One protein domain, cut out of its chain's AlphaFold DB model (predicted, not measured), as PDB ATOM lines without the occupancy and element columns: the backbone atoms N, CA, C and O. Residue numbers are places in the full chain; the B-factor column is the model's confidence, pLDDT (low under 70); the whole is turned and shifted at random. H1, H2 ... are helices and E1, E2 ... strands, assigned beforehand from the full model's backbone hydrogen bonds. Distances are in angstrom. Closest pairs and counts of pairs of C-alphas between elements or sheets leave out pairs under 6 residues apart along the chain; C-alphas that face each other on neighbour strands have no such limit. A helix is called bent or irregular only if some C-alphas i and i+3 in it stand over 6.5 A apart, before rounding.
ATOM      1  N   GLY A   2     218.735 241.337 293.774       82.44
ATOM      2  CA  GLY A   2     218.680 242.781 294.075       82.44
ATOM      3  C   GLY A   2     218.906 243.710 292.870       82.44
ATOM      4  O   GLY A   2     218.132 244.641 292.668       82.44
ATOM      5  N   ASP A   3     219.893 243.432 292.014       87.44
ATOM      6  CA  ASP A   3     220.120 244.250 290.809       87.44
ATOM      7  C   ASP A   3     218.980 244.139 289.792       87.44
ATOM      8  O   ASP A   3     218.625 245.118 289.140       87.44
ATOM      9  N   LEU A   4     218.347 242.967 289.711       86.69
ATOM     10  CA  LEU A   4     217.191 242.734 288.849       86.69
ATOM     11  C   LEU A   4     215.972 243.523 289.352       86.69
ATOM     12  O   LEU A   4     215.263 244.121 288.550       86.69
ATOM     13  N   ALA A   5     215.785 243.609 290.673       88.75
ATOM     14  CA  ALA A   5     214.760 244.454 291.282       88.75
ATOM     15  C   ALA A   5     214.988 245.944 290.976       88.75
ATOM     16  O   ALA A   5     214.043 246.647 290.625       88.75
ATOM     17  N   LYS A   6     216.239 246.418 291.051       88.94
ATOM     18  CA  LYS A   6     216.597 247.808 290.711       88.94
ATOM     19  C   LYS A   6     216.373 248.128 289.232       88.94
ATOM     20  O   LYS A   6     215.884 249.205 288.916       88.94
ATOM     21  N   ALA A   7     216.727 247.206 288.339       91.25
ATOM     22  CA  ALA A   7     216.596 247.400 286.897       91.25
ATOM     23  C   ALA A   7     215.145 247.296 286.395       91.25
ATOM     24  O   ALA A   7     214.819 247.868 285.355       91.25
ATOM     25  N   HIS A   8     214.274 246.585 287.121       89.25
ATOM     26  CA  HIS A   8     212.896 246.309 286.707       89.25
ATOM     27  C   HIS A   8     211.886 246.553 287.848       89.25
ATOM     28  O   HIS A   8     211.447 245.600 288.500       89.25
ATOM     29  N   PRO A   9     211.499 247.816 288.108       86.00
ATOM     30  CA  PRO A   9     210.498 248.160 289.120       86.00
ATOM     31  C   PRO A   9     209.156 247.451 288.899       86.00
ATOM     32  O   PRO A   9     208.630 247.451 287.787       86.00
ATOM     33  N   GLY A  10     208.610 246.838 289.955       82.94
ATOM     34  CA  GLY A  10     207.310 246.152 289.926       82.94
ATOM     35  C   GLY A  10     207.275 244.854 289.109       82.94
ATOM     36  O   GLY A  10     206.197 244.332 288.834       82.94
ATOM     37  N   ALA A  11     208.430 244.332 288.688       89.94
ATOM     38  CA  ALA A  11     208.479 243.128 287.873       89.94
ATOM     39  C   ALA A  11     208.212 241.851 288.681       89.94
ATOM     40  O   ALA A  11     208.786 241.625 289.746       89.94
ATOM     41  N   LEU A  12     207.415 240.965 288.084       94.00
ATOM     42  CA  LEU A  12     207.311 239.567 288.484       94.00
ATOM     43  C   LEU A  12     208.505 238.793 287.925       94.00
ATOM     44  O   LEU A  12     208.765 238.813 286.720       94.00
ATOM     45  N   VAL A  13     209.207 238.065 288.787       95.44
ATOM     46  CA  VAL A  13     210.316 237.196 288.383       95.44
ATOM     47  C   VAL A  13     209.849 235.760 288.394       95.44
ATOM     48  O   VAL A  13     209.411 235.243 289.414       95.44
ATOM     49  N   SER A  14     209.972 235.105 287.249       94.56
ATOM     50  CA  SER A  14     209.572 233.718 287.081       94.56
ATOM     51  C   SER A  14     210.807 232.827 287.011       94.56
ATOM     52  O   SER A  14     211.622 232.965 286.101       94.56
ATOM     53  N   ILE A  15     210.936 231.897 287.951       94.25
ATOM     54  CA  ILE A  15     212.095 231.015 288.102       94.25
ATOM     55  C   ILE A  15     211.645 229.595 287.781       94.25
ATOM     56  O   ILE A  15     210.584 229.156 288.223       94.25
ATOM     57  N   LYS A  16     212.421 228.892 286.956       90.31
ATOM     58  CA  LYS A  16     212.254 227.457 286.720       90.31
ATOM     59  C   LYS A  16     213.615 226.793 286.716       90.31
ATOM     60  O   LYS A  16     214.543 227.349 286.125       90.31
ATOM     61  N   ASN A  17     213.730 225.625 287.337       88.81
ATOM     62  CA  ASN A  17     214.953 224.847 287.204       88.81
ATOM     63  C   ASN A  17     215.098 224.304 285.773       88.81
ATOM     64  O   ASN A  17     214.110 223.943 285.127       88.81
ATOM     65  N   ILE A  18     216.333 224.283 285.271       87.75
ATOM     66  CA  ILE A  18     216.638 223.920 283.880       87.75
ATOM     67  C   ILE A  18     216.361 222.440 283.596       87.75
ATOM     68  O   ILE A  18     215.945 222.095 282.494       87.75
ATOM     69  N   ASP A  19     216.528 221.583 284.605       84.12
ATOM     70  CA  ASP A  19     216.238 220.149 284.532       84.12
ATOM     71  C   ASP A  19     214.740 219.840 284.367       84.12
ATOM     72  O   ASP A  19     214.408 218.724 283.991       84.12
ATOM     73  N   ASN A  20     213.863 220.827 284.590       85.06
ATOM     74  CA  ASN A  20     212.408 220.736 284.434       85.06
ATOM     75  C   ASN A  20     211.896 221.385 283.143       85.06
ATOM     76  O   ASN A  20     210.685 221.596 282.979       85.06
ATOM     77  N   VAL A  21     212.792 221.779 282.236       82.50
ATOM     78  CA  VAL A  21     212.398 222.328 280.940       82.50
ATOM     79  C   VAL A  21     211.961 221.190 280.025       82.50
ATOM     80  O   VAL A  21     212.718 220.270 279.729       82.50
ATOM     81  N   ARG A  22     210.714 221.279 279.560       84.75
ATOM     82  CA  ARG A  22     210.096 220.304 278.657       84.75
ATOM     83  C   ARG A  22     210.140 220.774 277.200       84.75
ATOM     84  O   ARG A  22     210.232 221.986 276.955       84.75
ATOM     85  N   PRO A  23     210.023 219.852 276.232       86.94
ATOM     86  CA  PRO A  23     209.929 220.212 274.828       86.94
ATOM     87  C   PRO A  23     208.760 221.142 274.500       86.94
ATOM     88  O   PRO A  23     207.770 221.258 275.228       86.94
ATOM     89  N   THR A  24     208.858 221.802 273.346       88.75
ATOM     90  CA  THR A  24     207.851 222.771 272.883       88.75
ATOM     91  C   THR A  24     206.464 222.143 272.740       88.75
ATOM     92  O   THR A  24     205.464 222.804 273.027       88.75
ATOM     93  N   THR A  25     206.400 220.868 272.363       88.75
ATOM     94  CA  THR A  25     205.171 220.072 272.238       88.75
ATOM     95  C   THR A  25     204.410 219.943 273.564       88.75
ATOM     96  O   THR A  25     203.182 219.942 273.563       88.75
ATOM     97  N   SER A  26     205.098 219.960 274.712       87.56
ATOM     98  CA  SER A  26     204.484 219.881 276.049       87.56
ATOM     99  C   SER A  26     204.026 221.230 276.616       87.56
ATOM    100  O   SER A  26     203.442 221.286 277.700       87.56
ATOM    101  N   ARG A  27     204.255 222.350 275.915       88.62
ATOM    102  CA  ARG A  27     203.911 223.693 276.424       88.62
ATOM    103  C   ARG A  27     202.429 223.858 276.748       88.62
ATOM    104  O   ARG A  27     202.113 224.611 277.666       88.62
ATOM    105  N   GLY A  28     201.543 223.154 276.040       91.56
ATOM    106  CA  GLY A  28     200.102 223.170 276.312       91.56
ATOM    107  C   GLY A  28     199.746 222.702 277.726       91.56
ATOM    108  O   GLY A  28     198.777 223.187 278.301       91.56
ATOM    109  N   GLU A  29     200.563 221.830 278.321       89.88
ATOM    110  CA  GLU A  29     200.354 221.326 279.679       89.88
ATOM    111  C   GLU A  29     200.994 222.207 280.752       89.88
ATOM    112  O   GLU A  29     200.518 222.212 281.879       89.88
ATOM    113  N   VAL A  30     202.061 222.942 280.419       90.50
ATOM    114  CA  VAL A  30     202.885 223.692 281.387       90.50
ATOM    115  C   VAL A  30     202.503 225.172 281.445       90.50
ATOM    116  O   VAL A  30     202.349 225.748 282.522       90.50
ATOM    117  N   VAL A  31     202.341 225.813 280.284       93.00
ATOM    118  CA  VAL A  31     202.137 227.267 280.181       93.00
ATOM    119  C   VAL A  31     200.877 227.751 280.907       93.00
ATOM    120  O   VAL A  31     200.972 228.799 281.550       93.00
ATOM    121  N   PRO A  32     199.720 227.055 280.864       95.81
ATOM    122  CA  PRO A  32     198.534 227.500 281.595       95.81
ATOM    123  C   PRO A  32     198.777 227.643 283.100       95.81
ATOM    124  O   PRO A  32     198.401 228.659 283.677       95.81
ATOM    125  N   TRP A  33     199.478 226.691 283.720       94.94
ATOM    126  CA  TRP A  33     199.777 226.734 285.155       94.94
ATOM    127  C   TRP A  33     200.797 227.809 285.492       94.94
ATOM    128  O   TRP A  33     200.625 228.526 286.469       94.94
ATOM    129  N   ARG A  34     201.799 228.020 284.633       93.81
ATOM    130  CA  ARG A  34     202.737 229.134 284.819       93.81
ATOM    131  C   ARG A  34     202.036 230.492 284.736       93.81
ATOM    132  O   ARG A  34     202.329 231.381 285.529       93.81
ATOM    133  N   LYS A  35     201.088 230.651 283.805       96.31
ATOM    134  CA  LYS A  35     200.234 231.847 283.719       96.31
ATOM    135  C   LYS A  35     199.336 231.995 284.946       96.31
ATOM    136  O   LYS A  35     199.184 233.113 285.418       96.31
ATOM    137  N   ALA A  36     198.787 230.899 285.465       97.69
ATOM    138  CA  ALA A  36     197.976 230.918 286.679       97.69
ATOM    139  C   ALA A  36     198.792 231.369 287.901       97.69
ATOM    140  O   ALA A  36     198.346 232.253 288.620       97.69
ATOM    141  N   LEU A  37     200.012 230.849 288.087       98.00
ATOM    142  CA  LEU A  37     200.909 231.287 289.165       98.00
ATOM    143  C   LEU A  37     201.282 232.773 289.030       98.00
ATOM    144  O   LEU A  37     201.283 233.497 290.019       98.00
ATOM    145  N   LEU A  38     201.566 233.240 287.806       98.06
ATOM    146  CA  LEU A  38     201.825 234.659 287.529       98.06
ATOM    147  C   LEU A  38     200.610 235.540 287.843       98.06
ATOM    148  O   LEU A  38     200.768 236.589 288.461       98.06
ATOM    149  N   GLY A  39     199.418 235.114 287.420       98.12
ATOM    150  CA  GLY A  39     198.164 235.820 287.680       98.12
ATOM    151  C   GLY A  39     197.864 235.905 289.171       98.12
ATOM    152  O   GLY A  39     197.650 236.998 289.679       98.12
ATOM    153  N   LEU A  40     197.970 234.786 289.888       98.25
ATOM    154  CA  LEU A  40     197.784 234.742 291.336       98.25
ATOM    155  C   LEU A  40     198.782 235.643 292.070       98.25
ATOM    156  O   LEU A  40     198.402 236.376 292.975       98.25
ATOM    157  N   ALA A  41     200.057 235.631 291.674       98.19
ATOM    158  CA  ALA A  41     201.059 236.514 292.262       98.19
ATOM    159  C   ALA A  41     200.729 238.002 292.032       98.19
ATOM    160  O   ALA A  41     200.911 238.812 292.939       98.19
ATOM    161  N   ALA A  42     200.212 238.355 290.850       97.56
ATOM    162  CA  ALA A  42     199.762 239.711 290.548       97.56
ATOM    163  C   ALA A  42     198.519 240.110 291.364       97.56
ATOM    164  O   ALA A  42     198.471 241.214 291.900       97.56
ATOM    165  N   GLU A  43     197.540 239.212 291.497       98.00
ATOM    166  CA  GLU A  43     196.333 239.433 292.304       98.00
ATOM    167  C   GLU A  43     196.672 239.623 293.786       98.00
ATOM    168  O   GLU A  43     196.168 240.546 294.424       98.00
ATOM    169  N   LEU A  44     197.570 238.796 294.327       98.00
ATOM    170  CA  LEU A  44     198.041 238.920 295.706       98.00
ATOM    171  C   LEU A  44     198.780 240.235 295.943       98.00
ATOM    172  O   LEU A  44     198.579 240.849 296.990       98.00
ATOM    173  N   ASP A  45     199.618 240.674 295.003       97.38
ATOM    174  CA  ASP A  45     200.326 241.952 295.105       97.38
ATOM    175  C   ASP A  45     199.374 243.149 295.049       97.38
ATOM    176  O   ASP A  45     199.515 244.095 295.822       97.38
ATOM    177  N   GLU A  46     198.369 243.098 294.180       97.56
ATOM    178  CA  GLU A  46     197.360 244.149 294.087       97.56
ATOM    179  C   GLU A  46     196.503 244.217 295.359       97.56
ATOM    180  O   GLU A  46     196.340 245.287 295.948       97.56
ATOM    181  N   ALA A  47     196.047 243.068 295.864       98.31
ATOM    182  CA  ALA A  47     195.342 242.992 297.141       98.31
ATOM    183  C   ALA A  47     196.216 243.491 298.307       98.31
ATOM    184  O   ALA A  47     195.722 244.173 299.206       98.31
ATOM    185  N   ARG A  48     197.526 243.216 298.274       97.88
ATOM    186  CA  ARG A  48     198.498 243.709 299.260       97.88
ATOM    187  C   ARG A  48     198.609 245.233 299.232       97.88
ATOM    188  O   ARG A  48     198.596 245.857 300.289       97.88
ATOM    189  N   LYS A  49     198.691 245.842 298.044       97.62
ATOM    190  CA  LYS A  49     198.725 247.308 297.877       97.62
ATOM    191  C   LYS A  49     197.456 247.961 298.403       97.62
ATOM    192  O   LYS A  49     197.534 248.937 299.144       97.62
ATOM    193  N   GLN A  50     196.298 247.394 298.076       98.25
ATOM    194  CA  GLN A  50     195.010 247.867 298.588       98.25
ATOM    195  C   GLN A  50     194.943 247.751 300.113       98.25
ATOM    196  O   GLN A  50     194.487 248.679 300.780       98.25
ATOM    197  N   ALA A  51     195.463 246.658 300.673       98.25
ATOM    198  CA  ALA A  51     195.540 246.471 302.111       98.25
ATOM    199  C   ALA A  51     196.455 247.494 302.799       98.25
ATOM    200  O   ALA A  51     196.081 248.031 303.838       98.25
ATOM    201  N   VAL A  52     197.613 247.816 302.214       97.69
ATOM    202  CA  VAL A  52     198.496 248.874 302.731       97.69
ATOM    203  C   VAL A  52     197.832 250.251 302.641       97.69
ATOM    204  O   VAL A  52     197.887 251.009 303.608       97.69
ATOM    205  N   ALA A  53     197.153 250.563 301.536       97.88
ATOM    206  CA  ALA A  53     196.449 251.835 301.380       97.88
ATOM    207  C   ALA A  53     195.296 251.994 302.390       97.88
ATOM    208  O   ALA A  53     195.122 253.067 302.968       97.88
ATOM    209  N   ALA A  54     194.532 250.927 302.644       98.00
ATOM    210  CA  ALA A  54     193.500 250.913 303.680       98.00
ATOM    211  C   ALA A  54     194.105 251.090 305.080       98.00
ATOM    212  O   ALA A  54     193.595 251.874 305.882       98.00
ATOM    213  N   LEU A  55     195.244 250.439 305.337       97.19
ATOM    214  CA  LEU A  55     195.974 250.563 306.592       97.19
ATOM    215  C   LEU A  55     196.442 252.008 306.840       97.19
ATOM    216  O   LEU A  55     196.330 252.495 307.964       97.19
ATOM    217  N   ASP A  56     196.904 252.716 305.802       95.44
ATOM    218  CA  ASP A  56     197.247 254.148 305.870       95.44
ATOM    219  C   ASP A  56     196.037 255.053 306.133       95.44
ATOM    220  O   ASP A  56     196.168 256.098 306.771       95.44
ATOM    221  N   ALA A  57     194.848 254.634 305.699       96.81
ATOM    222  CA  ALA A  57     193.585 255.298 306.011       96.81
ATOM    223  C   ALA A  57     193.022 254.928 307.402       96.81
ATOM    224  O   ALA A  57     191.981 255.450 307.799       96.81
ATOM    225  N   GLY A  58     193.706 254.056 308.152       95.94
ATOM    226  CA  GLY A  58     193.320 253.629 309.499       95.94
ATOM    227  C   GLY A  58     192.444 252.373 309.560       95.94
ATOM    228  O   GLY A  58     191.987 252.027 310.647       95.94
ATOM    229  N   ASP A  59     192.224 251.681 308.441       97.00
ATOM    230  CA  ASP A  59     191.500 250.407 308.396       97.00
ATOM    231  C   ASP A  59     192.475 249.220 308.333       97.00
ATOM    232  O   ASP A  59     193.105 248.951 307.309       97.00
ATOM    233  N   SER A  60     192.597 248.482 309.440       97.31
ATOM    234  CA  SER A  60     193.452 247.291 309.523       97.31
ATOM    235  C   SER A  60     192.836 246.046 308.890       97.31
ATOM    236  O   SER A  60     193.552 245.077 308.631       97.31
ATOM    237  N   ARG A  61     191.524 246.036 308.627       96.44
ATOM    238  CA  ARG A  61     190.808 244.805 308.289       96.44
ATOM    239  C   ARG A  61     191.302 244.157 306.989       96.44
ATOM    240  O   ARG A  61     191.491 242.938 306.989       96.44
ATOM    241  N   PRO A  62     191.561 244.897 305.895       97.69
ATOM    242  CA  PRO A  62     192.117 244.305 304.680       97.69
ATOM    243  C   PRO A  62     193.515 243.703 304.881       97.69
ATOM    244  O   PRO A  62     193.814 242.656 304.311       97.69
ATOM    245  N   ALA A  63     194.352 244.323 305.722       97.81
ATOM    246  CA  ALA A  63     195.684 243.817 306.058       97.81
ATOM    247  C   ALA A  63     195.615 242.484 306.810       97.81
ATOM    248  O   ALA A  63     196.324 241.539 306.468       97.81
ATOM    249  N   GLU A  64     194.727 242.394 307.802       96.19
ATOM    250  CA  GLU A  64     194.470 241.159 308.544       96.19
ATOM    251  C   GLU A  64     193.992 240.040 307.611       96.19
ATOM    252  O   GLU A  64     194.545 238.943 307.636       96.19
ATOM    253  N   LEU A  65     193.016 240.329 306.744       96.19
ATOM    254  CA  LEU A  65     192.468 239.358 305.794       96.19
ATOM    255  C   LEU A  65     193.512 238.863 304.788       96.19
ATOM    256  O   LEU A  65     193.552 237.673 304.484       96.19
ATOM    257  N   TRP A  66     194.366 239.756 304.284       97.56
ATOM    258  CA  TRP A  66     195.438 239.378 303.367       97.56
ATOM    259  C   TRP A  66     196.423 238.404 304.028       97.56
ATOM    260  O   TRP A  66     196.787 237.387 303.440       97.56
ATOM    261  N   LEU A  67     196.803 238.669 305.283       95.94
ATOM    262  CA  LEU A  67     197.689 237.801 306.061       95.94
ATOM    263  C   LEU A  67     197.039 236.450 306.402       95.94
ATOM    264  O   LEU A  67     197.717 235.418 306.373       95.94
ATOM    265  N   GLU A  68     195.736 236.446 306.694       93.31
ATOM    266  CA  GLU A  68     194.929 235.244 306.955       93.31
ATOM    267  C   GLU A  68     194.738 234.366 305.705       93.31
ATOM    268  O   GLU A  68     194.490 233.168 305.836       93.31
ATOM    269  N   GLY A  69     194.921 234.920 304.502       92.75
ATOM    270  CA  GLY A  69     194.799 234.236 303.207       92.75
ATOM    271  C   GLY A  69     195.877 233.186 302.894       92.75
ATOM    272  O   GLY A  69     196.105 232.880 301.727       92.75
ATOM    273  N   GLY A  70     196.547 232.639 303.912       86.75
ATOM    274  CA  GLY A  70     197.552 231.578 303.783       86.75
ATOM    275  C   GLY A  70     199.000 232.014 304.011       86.75
ATOM    276  O   GLY A  70     199.889 231.170 303.955       86.75
ATOM    277  N   ILE A  71     199.251 233.295 304.302       94.19
ATOM    278  CA  ILE A  71     200.604 233.811 304.579       94.19
ATOM    279  C   ILE A  71     200.999 233.588 306.042       94.19
ATOM    280  O   ILE A  71     202.138 233.227 306.334       94.19
ATOM    281  N   THR A  72     200.062 233.792 306.970       93.00
ATOM    282  CA  THR A  72     200.286 233.578 308.406       93.00
ATOM    283  C   THR A  72     199.769 232.212 308.824       93.00
ATOM    284  O   THR A  72     198.650 231.827 308.478       93.00
ATOM    285  N   HIS A  73     200.565 231.485 309.607       94.56
ATOM    286  CA  HIS A  73     200.117 230.219 310.165       94.56
ATOM    287  C   HIS A  73     198.940 230.440 311.140       94.56
ATOM    288  O   HIS A  73     199.028 231.326 311.992       94.56
ATOM    289  N   PRO A  74     197.866 229.624 311.104       89.94
ATOM    290  CA  PRO A  74     196.670 229.850 311.925       89.94
ATOM    291  C   PRO A  74     196.899 229.841 313.442       89.94
ATOM    292  O   PRO A  74     196.095 230.392 314.190       89.94
ATOM    293  N   THR A  75     197.965 229.186 313.909       91.56
ATOM    294  CA  THR A  75     198.284 229.092 315.344       91.56
ATOM    295  C   THR A  75     199.157 230.231 315.852       91.56
ATOM    296  O   THR A  75     199.367 230.327 317.058       91.56
ATOM    297  N   ASP A  76     199.739 231.030 314.961       90.69
ATOM    298  CA  ASP A  76     200.652 232.090 315.361       90.69
ATOM    299  C   ASP A  76     199.885 233.367 315.731       90.69
ATOM    300  O   ASP A  76     198.824 233.654 315.164       90.69
ATOM    301  N   PRO A  77     200.388 234.146 316.706       86.62
ATOM    302  CA  PRO A  77     199.737 235.380 317.103       86.62
ATOM    303  C   PRO A  77     199.708 236.351 315.923       86.62
ATOM    304  O   PRO A  77     200.733 236.680 315.326       86.62
ATOM    305  N   ARG A  78     198.508 236.831 315.598       85.62
ATOM    306  CA  ARG A  78     198.315 237.769 314.491       85.62
ATOM    307  C   ARG A  78     198.870 239.149 314.854       85.62
ATOM    308  O   ARG A  78     198.623 239.605 315.974       85.62
ATOM    309  N   PRO A  79     199.541 239.855 313.926       90.38
ATOM    310  CA  PRO A  79     199.906 241.253 314.129       90.38
ATOM    311  C   PRO A  79     198.653 242.087 314.428       90.38
ATOM    312  O   PRO A  79     197.661 241.977 313.717       90.38
ATOM    313  N   GLN A  80     198.683 242.892 315.492       86.75
ATOM    314  CA  GLN A  80     197.525 243.698 315.926       86.75
ATOM    315  C   GLN A  80     197.730 245.203 315.715       86.75
ATOM    316  O   GLN A  80     196.770 245.953 315.591       86.75
ATOM    317  N   SER A  81     198.980 245.675 315.721       93.19
ATOM    318  CA  SER A  81     199.278 247.101 315.579       93.19
ATOM    319  C   SER A  81     199.513 247.467 314.117       93.19
ATOM    320  O   SER A  81     200.050 246.667 313.349       93.19
ATOM    321  N   ILE A  82     199.182 248.707 313.743       94.06
ATOM    322  CA  ILE A  82     199.441 249.240 312.396       94.06
ATOM    323  C   ILE A  82     200.911 249.034 311.968       94.06
ATOM    324  O   ILE A  82     201.134 248.509 310.876       94.06
ATOM    325  N   PRO A  83     201.934 249.340 312.798       95.44
ATOM    326  CA  PRO A  83     203.327 249.082 312.425       95.44
ATOM    327  C   PRO A  83     203.648 247.596 312.216       95.44
ATOM    328  O   PRO A  83     204.425 247.259 311.321       95.44
ATOM    329  N   ALA A  84     203.055 246.703 313.016       94.88
ATOM    330  CA  ALA A  84     203.281 245.267 312.889       94.88
ATOM    331  C   ALA A  84     202.620 244.704 311.621       94.88
ATOM    332  O   ALA A  84     203.257 243.947 310.891       94.88
ATOM    333  N   LEU A  85     201.390 245.131 311.312       96.94
ATOM    334  CA  LEU A  85     200.694 244.786 310.068       96.94
ATOM    335  C   LEU A  85     201.469 245.278 308.843       96.94
ATOM    336  O   LEU A  85     201.719 244.505 307.922       96.94
ATOM    337  N   ARG A  86     201.938 246.532 308.864       96.75
ATOM    338  CA  ARG A  86     202.779 247.087 307.796       96.75
ATOM    339  C   ARG A  86     204.056 246.271 307.604       96.75
ATOM    340  O   ARG A  86     204.385 245.911 306.483       96.75
ATOM    341  N   THR A  87     204.744 245.925 308.690       95.50
ATOM    342  CA  THR A  87     205.971 245.109 308.637       95.50
ATOM    343  C   THR A  87     205.716 243.700 308.088       95.50
ATOM    344  O   THR A  87     206.576 243.128 307.419       95.50
ATOM    345  N   ALA A  88     204.544 243.122 308.361       95.62
ATOM    346  CA  ALA A  88     204.157 241.816 307.838       95.62
ATOM    347  C   ALA A  88     203.797 241.862 306.339       95.62
ATOM    348  O   ALA A  88     204.134 240.933 305.604       95.62
ATOM    349  N   LEU A  89     203.164 242.941 305.870       96.75
ATOM    350  CA  LEU A  89     202.818 243.141 304.457       96.75
ATOM    351  C   LEU A  89     204.043 243.482 303.594       96.75
ATOM    352  O   LEU A  89     204.206 242.930 302.505       96.75
ATOM    353  N   GLU A  90     204.922 244.361 304.084       96.25
ATOM    354  CA  GLU A  90     206.074 244.897 303.342       96.25
ATOM    355  C   GLU A  90     207.275 243.944 303.346       96.25
ATOM    356  O   GLU A  90     208.379 244.252 303.805       96.25
ATOM    357  N   ARG A  91     207.037 242.741 302.827       96.62
ATOM    358  CA  ARG A  91     208.031 241.688 302.622       96.62
ATOM    359  C   ARG A  91     207.978 241.234 301.162       96.62
ATOM    360  O   ARG A  91     206.929 241.380 300.527       96.62
ATOM    361  N   PRO A  92     209.061 240.669 300.610       97.44
ATOM    362  CA  PRO A  92     209.014 240.083 299.280       97.44
ATOM    363  C   PRO A  92     207.993 238.934 299.249       97.44
ATOM    364  O   PRO A  92     207.776 238.273 300.268       97.44
ATOM    365  N   LEU A  93     207.365 238.701 298.098       97.69
ATOM    366  CA  LEU A  93     206.321 237.687 297.928       97.69
ATOM    367  C   LEU A  93     206.844 236.540 297.059       97.69
ATOM    368  O   LEU A  93     207.453 236.768 296.015       97.69
ATOM    369  N   LEU A  94     206.592 235.312 297.498       97.94
ATOM    370  CA  LEU A  94     206.878 234.074 296.790       97.94
ATOM    371  C   LEU A  94     205.574 233.298 296.596       97.94
ATOM    372  O   LEU A  94     204.970 232.846 297.562       97.94
ATOM    373  N   VAL A  95     205.173 233.087 295.348       98.31
ATOM    374  CA  VAL A  95     204.152 232.098 294.991       98.31
ATOM    375  C   VAL A  95     204.868 230.910 294.369       98.31
ATOM    376  O   VAL A  95     205.483 231.037 293.309       98.31
ATOM    377  N   ALA A  96     204.819 229.762 295.036       97.12
ATOM    378  CA  ALA A  96     205.532 228.566 294.613       97.12
ATOM    379  C   ALA A  96     204.552 227.441 294.271       97.12
ATOM    380  O   ALA A  96     203.751 227.009 295.104       97.12
ATOM    381  N   GLY A  97     204.642 226.955 293.031       96.75
ATOM    382  CA  GLY A  97     203.948 225.748 292.608       96.75
ATOM    383  C   GLY A  97     204.493 224.533 293.357       96.75
ATOM    384  O   GLY A  97     205.696 224.431 293.581       96.75
ATOM    385  N   MET A  98     203.613 223.618 293.735       95.50
ATOM    386  CA  MET A  98     203.916 222.373 294.432       95.50
ATOM    387  C   MET A  98     203.265 221.221 293.686       95.50
ATOM    388  O   MET A  98     202.111 221.321 293.286       95.50
ATOM    389  N   VAL A  99     203.983 220.123 293.498       93.88
ATOM    390  CA  VAL A  99     203.431 218.904 292.893       93.88
ATOM    391  C   VAL A  99     203.337 217.816 293.954       93.88
ATOM    392  O   VAL A  99     204.046 217.865 294.964       93.88
ATOM    393  N   ARG A 100     202.434 216.853 293.759       92.19
ATOM    394  CA  ARG A 100     202.285 215.727 294.685       92.19
ATOM    395  C   ARG A 100     203.574 214.924 294.736       92.19
ATOM    396  O   ARG A 100     204.206 214.694 293.708       92.19
ATOM    397  N   ASN A 101     203.959 214.512 295.936       85.00
ATOM    398  CA  ASN A 101     205.131 213.679 296.121       85.00
ATOM    399  C   ASN A 101     204.815 212.234 295.727       85.00
ATOM    400  O   ASN A 101     204.043 211.550 296.393       85.00
ATOM    401  N   GLU A 102     205.424 211.786 294.633       79.88
ATOM    402  CA  GLU A 102     205.302 210.426 294.095       79.88
ATOM    403  C   GLU A 102     206.551 209.576 294.419       79.88
ATOM    404  O   GLU A 102     206.794 208.547 293.796       79.88
ATOM    405  N   GLY A 103     207.339 209.998 295.422       71.81
ATOM    406  CA  GLY A 103     208.575 209.341 295.866       71.81
ATOM    407  C   GLY A 103     209.859 210.025 295.390       71.81
ATOM    408  O   GLY A 103     210.943 209.463 295.543       71.81
ATOM    409  N   GLU A 104     209.755 211.227 294.819       67.50
ATOM    410  CA  GLU A 104     210.906 211.986 294.333       67.50
ATOM    411  C   GLU A 104     211.642 212.673 295.501       67.50
ATOM    412  O   GLU A 104     211.012 213.337 296.331       67.50
ATOM    413  N   PRO A 105     212.980 212.551 295.592       66.19
ATOM    414  CA  PRO A 105     213.755 213.265 296.596       66.19
ATOM    415  C   PRO A 105     213.805 214.761 296.256       66.19
ATOM    416  O   PRO A 105     214.139 215.152 295.137       66.19
ATOM    417  N   GLY A 106     213.527 215.618 297.234       73.19
ATOM    418  CA  GLY A 106     213.573 217.062 297.032       73.19
ATOM    419  C   GLY A 106     213.111 217.857 298.243       73.19
ATOM    420  O   GLY A 106     212.769 217.296 299.284       73.19
ATOM    421  N   GLY A 107     213.125 219.182 298.095       81.38
ATOM    422  CA  GLY A 107     212.606 220.087 299.110       81.38
ATOM    423  C   GLY A 107     211.084 220.173 299.087       81.38
ATOM    424  O   GLY A 107     210.470 220.210 298.019       81.38
ATOM    425  N   GLY A 108     210.477 220.212 300.270       90.31
ATOM    426  CA  GLY A 108     209.026 220.257 300.452       90.31
ATOM    427  C   GLY A 108     208.531 221.553 301.097       90.31
ATOM    428  O   GLY A 108     209.339 222.337 301.605       90.31
ATOM    429  N   PRO A 109     207.209 221.801 301.068       94.06
ATOM    430  CA  PRO A 109     206.584 222.909 301.777       94.06
ATOM    431  C   PRO A 109     206.457 222.603 303.274       94.06
ATOM    432  O   PRO A 109     205.779 221.652 303.658       94.06
ATOM    433  N   PHE A 110     207.041 223.445 304.127       93.44
ATOM    434  CA  PHE A 110     206.945 223.303 305.582       93.44
ATOM    435  C   PHE A 110     206.785 224.656 306.276       93.44
ATOM    436  O   PHE A 110     207.124 225.704 305.725       93.44
ATOM    437  N   TRP A 111     206.294 224.626 307.514       93.94
ATOM    438  CA  TRP A 111     206.297 225.780 308.407       93.94
ATOM    439  C   TRP A 111     207.505 225.703 309.332       93.94
ATOM    440  O   TRP A 111     207.665 224.728 310.063       93.94
ATOM    441  N   LEU A 112     208.335 226.743 309.326       92.12
ATOM    442  CA  LEU A 112     209.493 226.848 310.208       92.12
ATOM    443  C   LEU A 112     209.346 228.066 311.111       92.12
ATOM    444  O   LEU A 112     208.963 229.138 310.642       92.12
ATOM    445  N   ARG A 113     209.673 227.910 312.397       91.75
ATOM    446  CA  ARG A 113     209.720 229.038 313.329       91.75
ATOM    447  C   ARG A 113     211.041 229.788 313.153       91.75
ATOM    448  O   ARG A 113     212.117 229.203 313.315       91.75
ATOM    449  N   ASP A 114     210.956 231.059 312.783       89.38
ATOM    450  CA  ASP A 114     212.116 231.934 312.619       89.38
ATOM    451  C   ASP A 114     212.731 232.352 313.976       89.38
ATOM    452  O   ASP A 114     212.318 231.888 315.043       89.38
ATOM    453  N   ASP A 115     213.781 233.171 313.947       85.38
ATOM    454  CA  ASP A 115     214.436 233.740 315.136       85.38
ATOM    455  C   ASP A 115     213.610 234.833 315.832       85.38
ATOM    456  O   ASP A 115     213.852 235.132 316.999       85.38
ATOM    457  N   GLU A 116     212.614 235.389 315.144       85.00
ATOM    458  CA  GLU A 116     211.600 236.292 315.698       85.00
ATOM    459  C   GLU A 116     210.471 235.506 316.390       85.00
ATOM    460  O   GLU A 116     209.569 236.091 316.990       85.00
ATOM    461  N   GLY A 117     210.521 234.171 316.334       88.81
ATOM    462  CA  GLY A 117     209.510 233.298 316.904       88.81
ATOM    463  C   GLY A 117     208.249 233.199 316.050       88.81
ATOM    464  O   GLY A 117     207.231 232.773 316.582       88.81
ATOM    465  N   VAL A 118     208.297 233.547 314.762       91.56
ATOM    466  CA  VAL A 118     207.172 233.514 313.815       91.56
ATOM    467  C   VAL A 118     207.276 232.288 312.902       91.56
ATOM    468  O   VAL A 118     208.323 232.012 312.322       91.56
ATOM    469  N   LEU A 119     206.186 231.541 312.745       95.12
ATOM    470  CA  LEU A 119     206.038 230.473 311.763       95.12
ATOM    471  C   LEU A 119     205.906 231.065 310.366       95.12
ATOM    472  O   LEU A 119     204.974 231.814 310.069       95.12
ATOM    473  N   ARG A 120     206.816 230.664 309.482       94.31
ATOM    474  CA  ARG A 120     206.820 231.062 308.076       94.31
ATOM    475  C   ARG A 120     206.822 229.845 307.175       94.31
ATOM    476  O   ARG A 120     207.551 228.884 307.427       94.31
ATOM    477  N   ALA A 121     206.020 229.912 306.120       95.44
ATOM    478  CA  ALA A 121     206.023 228.922 305.062       95.44
ATOM    479  C   ALA A 121     207.347 229.024 304.292       95.44
ATOM    480  O   ALA A 121     207.711 230.088 303.784       95.44
ATOM    481  N   GLN A 122     208.083 227.919 304.231       94.56
ATOM    482  CA  GLN A 122     209.392 227.833 303.595       94.56
ATOM    483  C   GLN A 122     209.539 226.519 302.829       94.56
ATOM    484  O   GLN A 122     208.887 225.521 303.135       94.56
ATOM    485  N   ILE A 123     210.419 226.530 301.830       93.81
ATOM    486  CA  ILE A 123     210.879 225.308 301.175       93.81
ATOM    487  C   ILE A 123     212.057 224.777 301.993       93.81
ATOM    488  O   ILE A 123     213.006 225.517 302.283       93.81
ATOM    489  N   ILE A 124     211.979 223.515 302.412       90.81
ATOM    490  CA  ILE A 124     213.031 222.862 303.198       90.81
ATOM    491  C   ILE A 124     213.510 221.621 302.476       90.81
ATOM    492  O   ILE A 124     212.696 220.769 302.117       90.81
ATOM    493  N   GLU A 125     214.819 221.537 302.254       86.75
ATOM    494  CA  GLU A 125     215.455 220.365 301.666       86.75
ATOM    495  C   GLU A 125     215.724 219.302 302.731       86.75
ATOM    496  O   GLU A 125     215.989 219.605 303.891       86.75
ATOM    497  N   SER A 126     215.675 218.032 302.332       81.50
ATOM    498  CA  SER A 126     215.892 216.908 303.248       81.50
ATOM    499  C   SER A 126     217.253 216.950 303.946       81.50
ATOM    500  O   SER A 126     217.352 216.554 305.101       81.50
ATOM    501  N   GLY A 127     218.288 217.468 303.274       81.50
ATOM    502  CA  GLY A 127     219.629 217.626 303.847       81.50
ATOM    503  C   GLY A 127     219.720 218.649 304.984       81.50
ATOM    504  O   GLY A 127     220.720 218.670 305.693       81.50
ATOM    505  N   GLU A 128     218.691 219.476 305.172       85.06
ATOM    506  CA  GLU A 128     218.627 220.494 306.227       85.06
ATOM    507  C   GLU A 128     217.908 219.996 307.484       85.06
ATOM    508  O   GLU A 128     217.855 220.697 308.494       85.06
ATOM    509  N   MET A 129     217.319 218.803 307.421       83.94
ATOM    510  CA  MET A 129     216.507 218.250 308.491       83.94
ATOM    511  C   MET A 129     217.281 217.208 309.292       83.94
ATOM    512  O   MET A 129     217.928 216.320 308.738       83.94
ATOM    513  N   ASP A 130     217.170 217.292 310.617       84.56
ATOM    514  CA  ASP A 130     217.686 216.272 311.526       84.56
ATOM    515  C   ASP A 130     216.769 215.041 311.495       84.56
ATOM    516  O   ASP A 130     215.781 214.951 312.225       84.56
ATOM    517  N   LEU A 131     217.083 214.106 310.595       82.19
ATOM    518  CA  LEU A 131     216.335 212.860 310.420       82.19
ATOM    519  C   LEU A 131     216.485 211.891 311.600       82.19
ATOM    520  O   LEU A 131     215.668 210.979 311.728       82.19
ATOM    521  N   ASP A 132     217.482 212.089 312.468       86.69
ATOM    522  CA  ASP A 132     217.633 211.288 313.685       86.69
ATOM    523  C   ASP A 132     216.584 211.678 314.739       86.69
ATOM    524  O   ASP A 132     216.297 210.901 315.654       86.69
ATOM    525  N   ASN A 133     215.949 212.848 314.591       90.56
ATOM    526  CA  ASN A 133     214.781 213.240 315.364       90.56
ATOM    527  C   ASN A 133     213.501 212.604 314.778       90.56
ATOM    528  O   ASN A 133     213.029 213.027 313.716       90.56
ATOM    529  N   PRO A 134     212.837 211.672 315.495       89.88
ATOM    530  CA  PRO A 134     211.668 210.968 314.969       89.88
ATOM    531  C   PRO A 134     210.495 211.887 314.617       89.88
ATOM    532  O   PRO A 134     209.725 211.583 313.713       89.88
ATOM    533  N   SER A 135     210.343 213.019 315.313       89.00
ATOM    534  CA  SER A 135     209.265 213.972 315.017       89.00
ATOM    535  C   SER A 135     209.457 214.658 313.663       89.00
ATOM    536  O   SER A 135     208.496 214.818 312.912       89.00
ATOM    537  N   ILE A 136     210.704 214.996 313.323       87.25
ATOM    538  CA  ILE A 136     211.074 215.593 312.037       87.25
ATOM    539  C   ILE A 136     210.983 214.535 310.937       87.25
ATOM    540  O   ILE A 136     210.353 214.778 309.909       87.25
ATOM    541  N   GLY A 137     211.519 213.335 311.186       86.12
ATOM    542  CA  GLY A 137     211.419 212.210 310.257       86.12
ATOM    543  C   GLY A 137     209.971 211.866 309.892       86.12
ATOM    544  O   GLY A 137     209.654 211.716 308.713       86.12
ATOM    545  N   ASN A 138     209.067 211.822 310.877       86.75
ATOM    546  CA  ASN A 138     207.642 211.580 310.635       86.75
ATOM    547  C   ASN A 138     206.988 212.724 309.846       86.75
ATOM    548  O   ASN A 138     206.262 212.461 308.893       86.75
ATOM    549  N   CYS A 139     207.288 213.983 310.185       87.19
ATOM    550  CA  CYS A 139     206.772 215.142 309.450       87.19
ATOM    551  C   CYS A 139     207.169 215.105 307.965       87.19
ATOM    552  O   CYS A 139     206.351 215.394 307.093       87.19
ATOM    553  N   MET A 140     208.403 214.696 307.665       84.69
ATOM    554  CA  MET A 140     208.858 214.511 306.289       84.69
ATOM    555  C   MET A 140     208.183 213.338 305.588       84.69
ATOM    556  O   MET A 140     207.819 213.459 304.421       84.69
ATOM    557  N   ALA A 141     208.013 212.210 306.279       83.44
ATOM    558  CA  ALA A 141     207.345 211.037 305.720       83.44
ATOM    559  C   ALA A 141     205.871 211.318 305.375       83.44
ATOM    560  O   ALA A 141     205.335 210.737 304.435       83.44
ATOM    561  N   GLU A 142     205.232 212.232 306.106       87.81
ATOM    562  CA  GLU A 142     203.859 212.686 305.865       87.81
ATOM    563  C   GLU A 142     203.760 213.815 304.822       87.81
ATOM    564  O   GLU A 142     202.654 214.229 304.459       87.81
ATOM    565  N   ALA A 143     204.886 214.321 304.306       88.88
ATOM    566  CA  ALA A 143     204.887 215.391 303.320       88.88
ATOM    567  C   ALA A 143     204.231 214.929 302.009       88.88
ATOM    568  O   ALA A 143     204.746 214.094 301.265       88.88
ATOM    569  N   THR A 144     203.085 215.528 301.695       91.56
ATOM    570  CA  THR A 144     202.269 215.159 300.527       91.56
ATOM    571  C   THR A 144     202.749 215.784 299.219       91.56
ATOM    572  O   THR A 144     202.311 215.373 298.144       91.56
ATOM    573  N   HIS A 145     203.626 216.784 299.296       93.94
ATOM    574  CA  HIS A 145     204.045 217.607 298.168       93.94
ATOM    575  C   HIS A 145     205.542 217.894 298.208       93.94
ATOM    576  O   HIS A 145     206.156 217.900 299.273       93.94
ATOM    577  N   PHE A 146     206.103 218.213 297.047       90.81
ATOM    578  CA  PHE A 146     207.449 218.762 296.924       90.81
ATOM    579  C   PHE A 146     207.477 219.920 295.923       90.81
ATOM    580  O   PHE A 146     206.553 220.111 295.123       90.81
ATOM    581  N   ASN A 147     208.546 220.713 295.979       91.62
ATOM    582  CA  ASN A 147     208.718 221.871 295.124       91.62
ATOM    583  C   ASN A 147     209.508 221.521 293.846       91.62
ATOM    584  O   ASN A 147     210.692 221.197 293.927       91.62
ATOM    585  N   PRO A 148     208.914 221.668 292.649       89.56
ATOM    586  CA  PRO A 148     209.591 221.491 291.366       89.56
ATOM    587  C   PRO A 148     210.434 222.714 290.955       89.56
ATOM    588  O   PRO A 148     210.840 222.829 289.797       89.56
ATOM    589  N   VAL A 149     210.645 223.674 291.864       91.00
ATOM    590  CA  VAL A 149     211.232 224.988 291.574       91.00
ATOM    591  C   VAL A 149     210.462 225.692 290.449       91.00
ATOM    592  O   VAL A 149     211.033 226.079 289.434       91.00
ATOM    593  N   ASP A 150     209.139 225.828 290.592       93.31
ATOM    594  CA  ASP A 150     208.312 226.709 289.751       93.31
ATOM    595  C   ASP A 150     207.837 227.883 290.608       93.31
ATOM    596  O   ASP A 150     206.870 227.772 291.365       93.31
ATOM    597  N   LEU A 151     208.609 228.971 290.576       96.12
ATOM    598  CA  LEU A 151     208.505 230.065 291.541       96.12
ATOM    599  C   LEU A 151     208.186 231.372 290.824       96.12
ATOM    600  O   LEU A 151     208.825 231.707 289.821       96.12
ATOM    601  N   ILE A 152     207.248 232.133 291.376       97.94
ATOM    602  CA  ILE A 152     206.989 233.520 291.007       97.94
ATOM    603  C   ILE A 152     207.335 234.406 292.202       97.94
ATOM    604  O   ILE A 152     206.784 234.248 293.287       97.94
ATOM    605  N   CYS A 153     208.257 235.336 291.990       97.62
ATOM    606  CA  CYS A 153     208.810 236.204 293.018       97.62
ATOM    607  C   CYS A 153     208.452 237.667 292.738       97.62
ATOM    608  O   CYS A 153     208.596 238.132 291.605       97.62
ATOM    609  N   LEU A 154     208.090 238.407 293.785       96.94
ATOM    610  CA  LEU A 154     208.064 239.868 293.793       96.94
ATOM    611  C   LEU A 154     209.073 240.389 294.804       96.94
ATOM    612  O   LEU A 154     209.119 239.939 295.946       96.94
ATOM    613  N   MET A 155     209.867 241.364 294.374       96.62
ATOM    614  CA  MET A 155     211.032 241.856 295.115       96.62
ATOM    615  C   MET A 155     210.873 243.315 295.551       96.62
ATOM    616  O   MET A 155     211.850 243.945 295.952       96.62
ATOM    617  N   HIS A 156     209.665 243.859 295.434       96.00
ATOM    618  CA  HIS A 156     209.361 245.262 295.680       96.00
ATOM    619  C   HIS A 156     208.325 245.400 296.789       96.00
ATOM    620  O   HIS A 156     207.480 244.518 296.998       96.00
ATOM    621  N   ASP A 157     208.413 246.518 297.493       95.31
ATOM    622  CA  ASP A 157     207.386 246.959 298.425       95.31
ATOM    623  C   ASP A 157     206.117 247.394 297.670       95.31
ATOM    624  O   ASP A 157     206.076 247.427 296.432       95.31
ATOM    625  N   THR A 158     205.056 247.718 298.404       94.44
ATOM    626  CA  THR A 158     203.789 248.142 297.784       94.44
ATOM    627  C   THR A 158     203.880 249.470 297.025       94.44
ATOM    628  O   THR A 158     203.039 249.742 296.168       94.44
ATOM    629  N   SER A 159     204.928 250.260 297.266       91.81
ATOM    630  CA  SER A 159     205.222 251.510 296.554       91.81
ATOM    631  C   SER A 159     206.051 251.291 295.278       91.81
ATOM    632  O   SER A 159     206.328 252.243 294.547       91.81
ATOM    633  N   GLY A 160     206.450 250.048 294.988       91.50
ATOM    634  CA  GLY A 160     207.274 249.688 293.835       91.50
ATOM    635  C   GLY A 160     208.777 249.888 294.048       91.50
ATOM    636  O   GLY A 160     209.547 249.773 293.091       91.50
ATOM    637  N   VAL A 161     209.220 250.161 295.276       93.88
ATOM    638  CA  VAL A 161     210.638 250.310 295.617       93.88
ATOM    639  C   VAL A 161     211.255 248.927 295.850       93.88
ATOM    640  O   VAL A 161     210.664 248.090 296.536       93.88
ATOM    641  N   PRO A 162     212.445 248.640 295.288       95.75
ATOM    642  CA  PRO A 162     213.146 247.388 295.544       95.75
ATOM    643  C   PRO A 162     213.424 247.181 297.035       95.75
ATOM    644  O   PRO A 162     214.042 248.026 297.686       95.75
ATOM    645  N   LEU A 163     213.026 246.024 297.558       96.00
ATOM    646  CA  LEU A 163     213.346 245.607 298.916       96.00
ATOM    647  C   LEU A 163     214.803 245.135 298.991       96.00
ATOM    648  O   LEU A 163     215.318 244.474 298.085       96.00
ATOM    649  N   ASP A 164     215.462 245.420 300.113       95.94
ATOM    650  CA  ASP A 164     216.737 244.783 300.435       95.94
ATOM    651  C   ASP A 164     216.489 243.328 300.849       95.94
ATOM    652  O   ASP A 164     216.179 243.027 302.002       95.94
ATOM    653  N   LEU A 165     216.614 242.427 299.874       95.50
ATOM    654  CA  LEU A 165     216.339 240.999 300.035       95.50
ATOM    655  C   LEU A 165     217.219 240.334 301.105       95.50
ATOM    656  O   LEU A 165     216.806 239.325 301.670       95.50
ATOM    657  N   THR A 166     218.394 240.898 301.419       94.94
ATOM    658  CA  THR A 166     219.297 240.340 302.445       94.94
ATOM    659  C   THR A 166     218.683 240.392 303.843       94.94
ATOM    660  O   THR A 166     218.948 239.523 304.668       94.94
ATOM    661  N   ARG A 167     217.765 241.336 304.083       95.38
ATOM    662  CA  ARG A 167     217.010 241.459 305.340       95.38
ATOM    663  C   ARG A 167     215.986 240.341 305.547       95.38
ATOM    664  O   ARG A 167     215.425 240.228 306.632       95.38
ATOM    665  N   PHE A 168     215.717 239.546 304.512       95.31
ATOM    666  CA  PHE A 168     214.725 238.472 304.521       95.31
ATOM    667  C   PHE A 168     215.360 237.078 304.370       95.31
ATOM    668  O   PHE A 168     214.669 236.112 304.036       95.31
ATOM    669  N   VAL A 169     216.661 236.969 304.640       94.56
ATOM    670  CA  VAL A 169     217.381 235.696 304.720       94.56
ATOM    671  C   VAL A 169     217.215 235.108 306.127       94.56
ATOM    672  O   VAL A 169     217.352 235.808 307.129       94.56
ATOM    673  N   ASP A 170     216.930 233.809 306.227       92.62
ATOM    674  CA  ASP A 170     217.073 233.054 307.476       92.62
ATOM    675  C   ASP A 170     218.487 232.461 307.553       92.62
ATOM    676  O   ASP A 170     218.755 231.373 307.049       92.62
ATOM    677  N   HIS A 171     219.405 233.196 308.184       89.81
ATOM    678  CA  HIS A 171     220.808 232.793 308.328       89.81
ATOM    679  C   HIS A 171     221.023 231.571 309.229       89.81
ATOM    680  O   HIS A 171     222.114 231.017 309.246       89.81
ATOM    681  N   ARG A 172     220.001 231.108 309.961       88.88
ATOM    682  CA  ARG A 172     220.106 229.879 310.766       88.88
ATOM    683  C   ARG A 172     220.049 228.615 309.912       88.88
ATOM    684  O   ARG A 172     220.204 227.524 310.446       88.88
ATOM    685  N   ARG A 173     219.789 228.765 308.611       87.44
ATOM    686  CA  ARG A 173     219.661 227.673 307.642       87.44
ATOM    687  C   ARG A 173     220.963 227.343 306.918       87.44
ATOM    688  O   ARG A 173     220.939 226.756 305.844       87.44
ATOM    689  N   ASP A 174     222.095 227.720 307.507       88.06
ATOM    690  CA  ASP A 174     223.371 227.106 307.158       88.06
ATOM    691  C   ASP A 174     223.326 225.613 307.541       88.06
ATOM    692  O   ASP A 174     222.914 225.271 308.653       88.06
ATOM    693  N   PHE A 175     223.782 224.718 306.664       86.25
ATOM    694  CA  PHE A 175     223.855 223.285 306.972       86.25
ATOM    695  C   PHE A 175     225.143 222.642 306.459       86.25
ATOM    696  O   PHE A 175     225.800 223.127 305.535       86.25
ATOM    697  N   LEU A 176     225.547 221.546 307.107       86.06
ATOM    698  CA  LEU A 176     226.737 220.795 306.724       86.06
ATOM    699  C   LEU A 176     226.378 219.717 305.709       86.06
ATOM    700  O   LEU A 176     225.515 218.878 305.950       86.06
ATOM    701  N   VAL A 177     227.119 219.681 304.607       85.38
ATOM    702  CA  VAL A 177     227.011 218.626 303.601       85.38
ATOM    703  C   VAL A 177     228.255 217.761 303.605       85.38
ATOM    704  O   VAL A 177     229.385 218.252 303.591       85.38
ATOM    705  N   SER A 178     228.051 216.450 303.570       84.25
ATOM    706  CA  SER A 178     229.133 215.494 303.351       84.25
ATOM    707  C   SER A 178     229.211 215.155 301.869       84.25
ATOM    708  O   SER A 178     228.263 214.631 301.287       84.25
ATOM    709  N   LYS A 179     230.349 215.451 301.240       84.31
ATOM    710  CA  LYS A 179     230.640 215.095 299.844       84.31
ATOM    711  C   LYS A 179     231.899 214.235 299.800       84.31
ATOM    712  O   LYS A 179     232.733 214.291 300.696       84.31
ATOM    713  N   SER A 180     232.064 213.428 298.757       86.19
ATOM    714  CA  SER A 180     233.315 212.703 298.507       86.19
ATOM    715  C   SER A 180     233.943 213.222 297.223       86.19
ATOM    716  O   SER A 180     233.273 213.324 296.197       86.19
ATOM    717  N   HIS A 181     235.232 213.552 297.264       86.00
ATOM    718  CA  HIS A 181     235.988 213.915 296.070       86.00
ATOM    719  C   HIS A 181     237.261 213.080 295.996       86.00
ATOM    720  O   HIS A 181     238.107 213.136 296.889       86.00
ATOM    721  N   LYS A 182     237.400 212.289 294.924       89.69
ATOM    722  CA  LYS A 182     238.536 211.368 294.714       89.69
ATOM    723  C   LYS A 182     238.779 210.436 295.914       89.69
ATOM    724  O   LYS A 182     239.916 210.233 296.330       89.69
ATOM    725  N   GLY A 183     237.696 209.912 296.492       89.44
ATOM    726  CA  GLY A 183     237.746 208.997 297.637       89.44
ATOM    727  C   GLY A 183     238.068 209.659 298.980       89.44
ATOM    728  O   GLY A 183     238.189 208.952 299.975       89.44
ATOM    729  N   LYS A 184     238.198 210.992 299.038       90.88
ATOM    730  CA  LYS A 184     238.372 211.731 300.292       90.88
ATOM    731  C   LYS A 184     237.037 212.322 300.748       90.88
ATOM    732  O   LYS A 184     236.396 212.999 299.937       90.88
ATOM    733  N   PRO A 185     236.631 212.113 302.012       91.75
ATOM    734  CA  PRO A 185     235.476 212.799 302.565       91.75
ATOM    735  C   PRO A 185     235.779 214.296 302.685       91.75
ATOM    736  O   PRO A 185     236.870 214.699 303.087       91.75
ATOM    737  N   LEU A 186     234.801 215.110 302.316       92.12
ATOM    738  CA  LEU A 186     234.791 216.556 302.433       92.12
ATOM    739  C   LEU A 186     233.541 216.957 303.203       92.12
ATOM    740  O   LEU A 186     232.457 216.432 302.948       92.12
ATOM    741  N   ILE A 187     233.702 217.920 304.099       90.69
ATOM    742  CA  ILE A 187     232.588 218.584 304.766       90.69
ATOM    743  C   ILE A 187     232.511 219.989 304.178       90.69
ATOM    744  O   ILE A 187     233.492 220.733 304.218       90.69
ATOM    745  N   GLY A 188     231.376 220.314 303.573       89.06
ATOM    746  CA  GLY A 188     231.054 221.656 303.104       89.06
ATOM    747  C   GLY A 188     230.068 222.322 304.053       89.06
ATOM    748  O   GLY A 188     229.199 221.649 304.596       89.06
ATOM    749  N   LEU A 189     230.202 223.634 304.229       89.88
ATOM    750  CA  LEU A 189     229.149 224.473 304.793       89.88
ATOM    751  C   LEU A 189     228.351 225.044 303.619       89.88
ATOM    752  O   LEU A 189     228.921 225.751 302.785       89.88
ATOM    753  N   GLU A 190     227.073 224.699 303.522       88.88
ATOM    754  CA  GLU A 190     226.160 225.310 302.563       88.88
ATOM    755  C   GLU A 190     225.403 226.440 303.254       88.88
ATOM    756  O   GLU A 190     224.740 226.235 304.268       88.88
ATOM    757  N   HIS A 191     225.560 227.645 302.708       91.00
ATOM    758  CA  HIS A 191     224.801 228.817 303.127       91.00
ATOM    759  C   HIS A 191     223.373 228.767 302.581       91.00
ATOM    760  O   HIS A 191     223.166 228.099 301.562       91.00
ATOM    761  N   PRO A 192     222.419 229.517 303.174       88.75
ATOM    762  CA  PRO A 192     221.066 229.653 302.665       88.75
ATOM    763  C   PRO A 192     221.034 229.801 301.143       88.75
ATOM    764  O   PRO A 192     221.506 230.795 300.579       88.75
ATOM    765  N   GLY A 193     220.498 228.778 300.485       85.38
ATOM    766  CA  GLY A 193     220.308 228.756 299.048       85.38
ATOM    767  C   GLY A 193     219.088 229.577 298.641       85.38
ATOM    768  O   GLY A 193     218.379 230.156 299.466       85.38
ATOM    769  N   LEU A 194     218.860 229.677 297.331       82.81
ATOM    770  CA  LEU A 194     217.921 230.649 296.771       82.81
ATOM    771  C   LEU A 194     216.509 230.524 297.362       82.81
ATOM    772  O   LEU A 194     215.974 231.515 297.843       82.81
ATOM    773  N   TRP A 195     215.909 229.333 297.311       84.38
ATOM    774  CA  TRP A 195     214.576 229.069 297.870       84.38
ATOM    775  C   TRP A 195     214.634 228.514 299.297       84.38
ATOM    776  O   TRP A 195     213.697 228.699 300.071       84.38
ATOM    777  N   ASN A 196     215.735 227.859 299.660       84.25
ATOM    778  CA  ASN A 196     215.979 227.309 300.984       84.25
ATOM    779  C   ASN A 196     216.779 228.294 301.847       84.25
ATOM    780  O   ASN A 196     218.001 228.365 301.807       84.25
ATOM    781  N   GLY A 197     216.062 229.077 302.648       90.19
ATOM    782  CA  GLY A 197     216.650 229.987 303.630       90.19
ATOM    783  C   GLY A 197     216.889 231.410 303.124       90.19
ATOM    784  O   GLY A 197     216.520 232.338 303.840       90.19
ATOM    785  N   ALA A 198     217.381 231.645 301.897       93.69
ATOM    786  CA  ALA A 198     217.515 233.027 301.400       93.69
ATOM    787  C   ALA A 198     216.154 233.713 301.175       93.69
ATOM    788  O   ALA A 198     216.049 234.937 301.240       93.69
ATOM    789  N   MET A 199     215.104 232.911 300.968       95.12
ATOM    790  CA  MET A 199     213.700 233.336 300.955       95.12
ATOM    791  C   MET A 199     212.967 233.054 302.278       95.12
ATOM    792  O   MET A 199     211.746 233.177 302.349       95.12
ATOM    793  N   GLY A 200     213.677 232.675 303.346       94.19
ATOM    794  CA  GLY A 200     213.069 232.132 304.568       94.19
ATOM    795  C   GLY A 200     212.134 233.096 305.302       94.19
ATOM    796  O   GLY A 200     211.235 232.677 306.028       94.19
ATOM    797  N   ARG A 201     212.311 234.401 305.077       95.25
ATOM    798  CA  ARG A 201     211.503 235.466 305.674       95.25
ATOM    799  C   ARG A 201     210.568 236.157 304.676       95.25
ATOM    800  O   ARG A 201     210.090 237.247 304.980       95.25
ATOM    801  N   TRP A 202     210.302 235.562 303.519       97.06
ATOM    802  CA  TRP A 202     209.367 236.098 302.524       97.06
ATOM    803  C   TRP A 202     207.913 235.777 302.906       97.06
ATOM    804  O   TRP A 202     207.653 234.891 303.721       97.06
ATOM    805  N   ASN A 203     206.961 236.508 302.327       97.62
ATOM    806  CA  ASN A 203     205.558 236.106 302.331       97.62
ATOM    807  C   ASN A 203     205.402 234.997 301.293       97.62
ATOM    808  O   ASN A 203     205.536 235.257 300.102       97.62
ATOM    809  N   THR A 204     205.174 233.768 301.740       97.75
ATOM    810  CA  THR A 204     205.189 232.590 300.868       97.75
ATOM    811  C   THR A 204     203.806 231.969 300.790       97.75
ATOM    812  O   THR A 204     203.206 231.669 301.818       97.75
ATOM    813  N   LEU A 205     203.332 231.723 299.570       97.88
ATOM    814  CA  LEU A 205     202.124 230.957 299.298       97.88
ATOM    815  C   LEU A 205     202.463 229.734 298.443       97.88
ATOM    816  O   LEU A 205     203.079 229.844 297.380       97.88
ATOM    817  N   PHE A 206     202.021 228.568 298.905       97.50
ATOM    818  CA  PHE A 206     202.171 227.302 298.198       97.50
ATOM    819  C   PHE A 206     200.885 226.924 297.475       97.50
ATOM    820  O   PHE A 206     199.799 227.017 298.041       97.50
ATOM    821  N   VAL A 207     201.020 226.492 296.222       96.56
ATOM    822  CA  VAL A 207     199.884 226.193 295.344       96.56
ATOM    823  C   VAL A 207     200.091 224.835 294.698       96.56
ATOM    824  O   VAL A 207     201.076 224.643 293.989       96.56
ATOM    825  N   GLU A 208     199.166 223.897 294.904       96.62
ATOM    826  CA  GLU A 208     199.192 222.621 294.181       96.62
ATOM    827  C   GLU A 208     199.026 222.877 292.671       96.62
ATOM    828  O   GLU A 208     198.096 223.554 292.229       96.62
ATOM    829  N   VAL A 209     199.935 222.324 291.873       95.38
ATOM    830  CA  VAL A 209     199.873 222.274 290.412       95.38
ATOM    831  C   VAL A 209     199.986 220.815 289.957       95.38
ATOM    832  O   VAL A 209     200.553 219.986 290.671       95.38
ATOM    833  N   PRO A 210     199.470 220.447 288.772       93.75
ATOM    834  CA  PRO A 210     199.514 219.056 288.327       93.75
ATOM    835  C   PRO A 210     200.942 218.526 288.159       93.75
ATOM    836  O   PRO A 210     201.776 219.213 287.562       93.75
ATOM    837  N   SER A 211     201.186 217.266 288.548       91.00
ATOM    838  CA  SER A 211     202.493 216.596 288.405       91.00
ATOM    839  C   SER A 211     203.048 216.677 286.975       91.00
ATOM    840  O   SER A 211     204.233 216.907 286.796       91.00
ATOM    841  N   ARG A 212     202.194 216.643 285.937       88.81
ATOM    842  CA  ARG A 212     202.599 216.799 284.517       88.81
ATOM    843  C   ARG A 212     203.315 218.118 284.176       88.81
ATOM    844  O   ARG A 212     203.898 218.253 283.101       88.81
ATOM    845  N   THR A 213     203.254 219.122 285.049       88.94
ATOM    846  CA  THR A 213     204.006 220.381 284.889       88.94
ATOM    847  C   THR A 213     205.484 220.251 285.281       88.94
ATOM    848  O   THR A 213     206.273 221.178 285.050       88.94
ATOM    849  N   PHE A 214     205.853 219.093 285.830       87.88
ATOM    850  CA  PHE A 214     207.166 218.722 286.320       87.88
ATOM    851  C   PHE A 214     207.665 217.461 285.603       87.88
ATOM    852  O   PHE A 214     206.937 216.486 285.453       87.88
TER     853      PHE A 214
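This is residues 2 to 214 of the 230 residues of the protein "DUF4301 domain-containing protein" of Flavobacteriales bacterium (UniProt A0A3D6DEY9). A strongly twisted sheet of four strands, E1 E5 E2 E8, makes the core, with the long helix H2 slantwise over one face and the small sheet E3 E4 face to face with the other, its strands crossing those of the first. H3 and H4 pack on the last part of H2, and the hairpin E6 E7 forms an arm whose tip, residues 180 to 185, sticks out. The printed part has 213 residues with six named helices and eight named strands, in the order H1 E1 H2 H3 H4 E2 E3 E4 H5 E5 H6 E6 E7 E8; the large sheet is mixed, and so is the class, helices and strands. The whole is compact, with a radius of gyration of the C-alphas of 18.3 A and spans of 64 by 45 by 34 A.

H1, residues 2 to 7, is only just not on the large sheet, with 4 pairs of C-alphas within 10 A. E1, residues 12 to 16, is an edge strand, antiparallel to E5, residues 145 to 154; N 13 and O 153 are 2.9 A apart. E5 is antiparallel to E2, residues 93 to 100, with N 95 and O 152 at 2.9 A. E2 is parallel to the other edge strand, E8, residues 203 to 208, with N 96 and O 205 at 2.9 A. H2, residues 24 to 56, is on this sheet in two layers, a helix over one face, at a height of 8.1 A; it lies over E5 and E2, and the closest C-alphas of H2 and E2, those of Ala 41 and Val 95, are 6.0 A apart. H3, residues 61 to 68, forms a helical hairpin with H2, touching its residues 47 to 55 alone at a steep tilt of 39 degrees, opposite ways; the closest C-alphas, of Ala 51 and Ala 63, are 4.8 A apart. H4, residues 82 to 89, touches H2 at a shallow tilt of 8 degrees, opposite ways, with residues 48 to 55 of H2 alone; the closest C-alphas are those of Arg 48 and Leu 89, 6.8 A. E3, residues 108 to 113, and E4, residues 119 to 124, form an antiparallel hairpin, with N 110 and O 122 at 2.9 A. This sheet and the large one form a sandwich, two sheets face to face, the parts that face each other 10.4 A centre to centre; the C-alphas of Ala 121 and Thr 204, the closest of E4 and E8, are 5.6 A apart. H5, residues 134 to 141, is only just apart from E3, 8.2 A at the closest. H6, residues 165 to 168, is close to H1 but not clearly touching, with the C-alphas of Gly 2 and Leu 165 at 6.6 A. E6, residues 175 to 181, and E7, residues 184 to 190, form an antiparallel hairpin, with N 177 and O 188 at 2.9 A. Every O i to N i+4 pair is within hydrogen-bond range in H1, H3, H4 and H5, and 25 of 29 in H2; H6 is too short for such a pair.

H1 begins at C-alpha 2, (218.680, 242.781, 294.075). H2 measures 46.7 A, from C-alpha 24 at (207.851, 222.771, 272.883); it has a kink of 44 degrees near residue 31 and is irregular, C-alphas 25 and 28 being 7.2 A apart. E5 measures 23.0 A and bends by 73 degrees at residue 148; E2 measures 22.6 A. E8 ends at C-alpha 208, (199.192, 222.621, 294.181).

The two C-alphas farthest apart, of Ala 57 and Gly 183, are 64.5 A apart. The printed part has no cut. The links H3 to H4 and E7 to E8 are long. The mean pLDDT of the printed part is 91.5, and residues 104 to 105 are under 70.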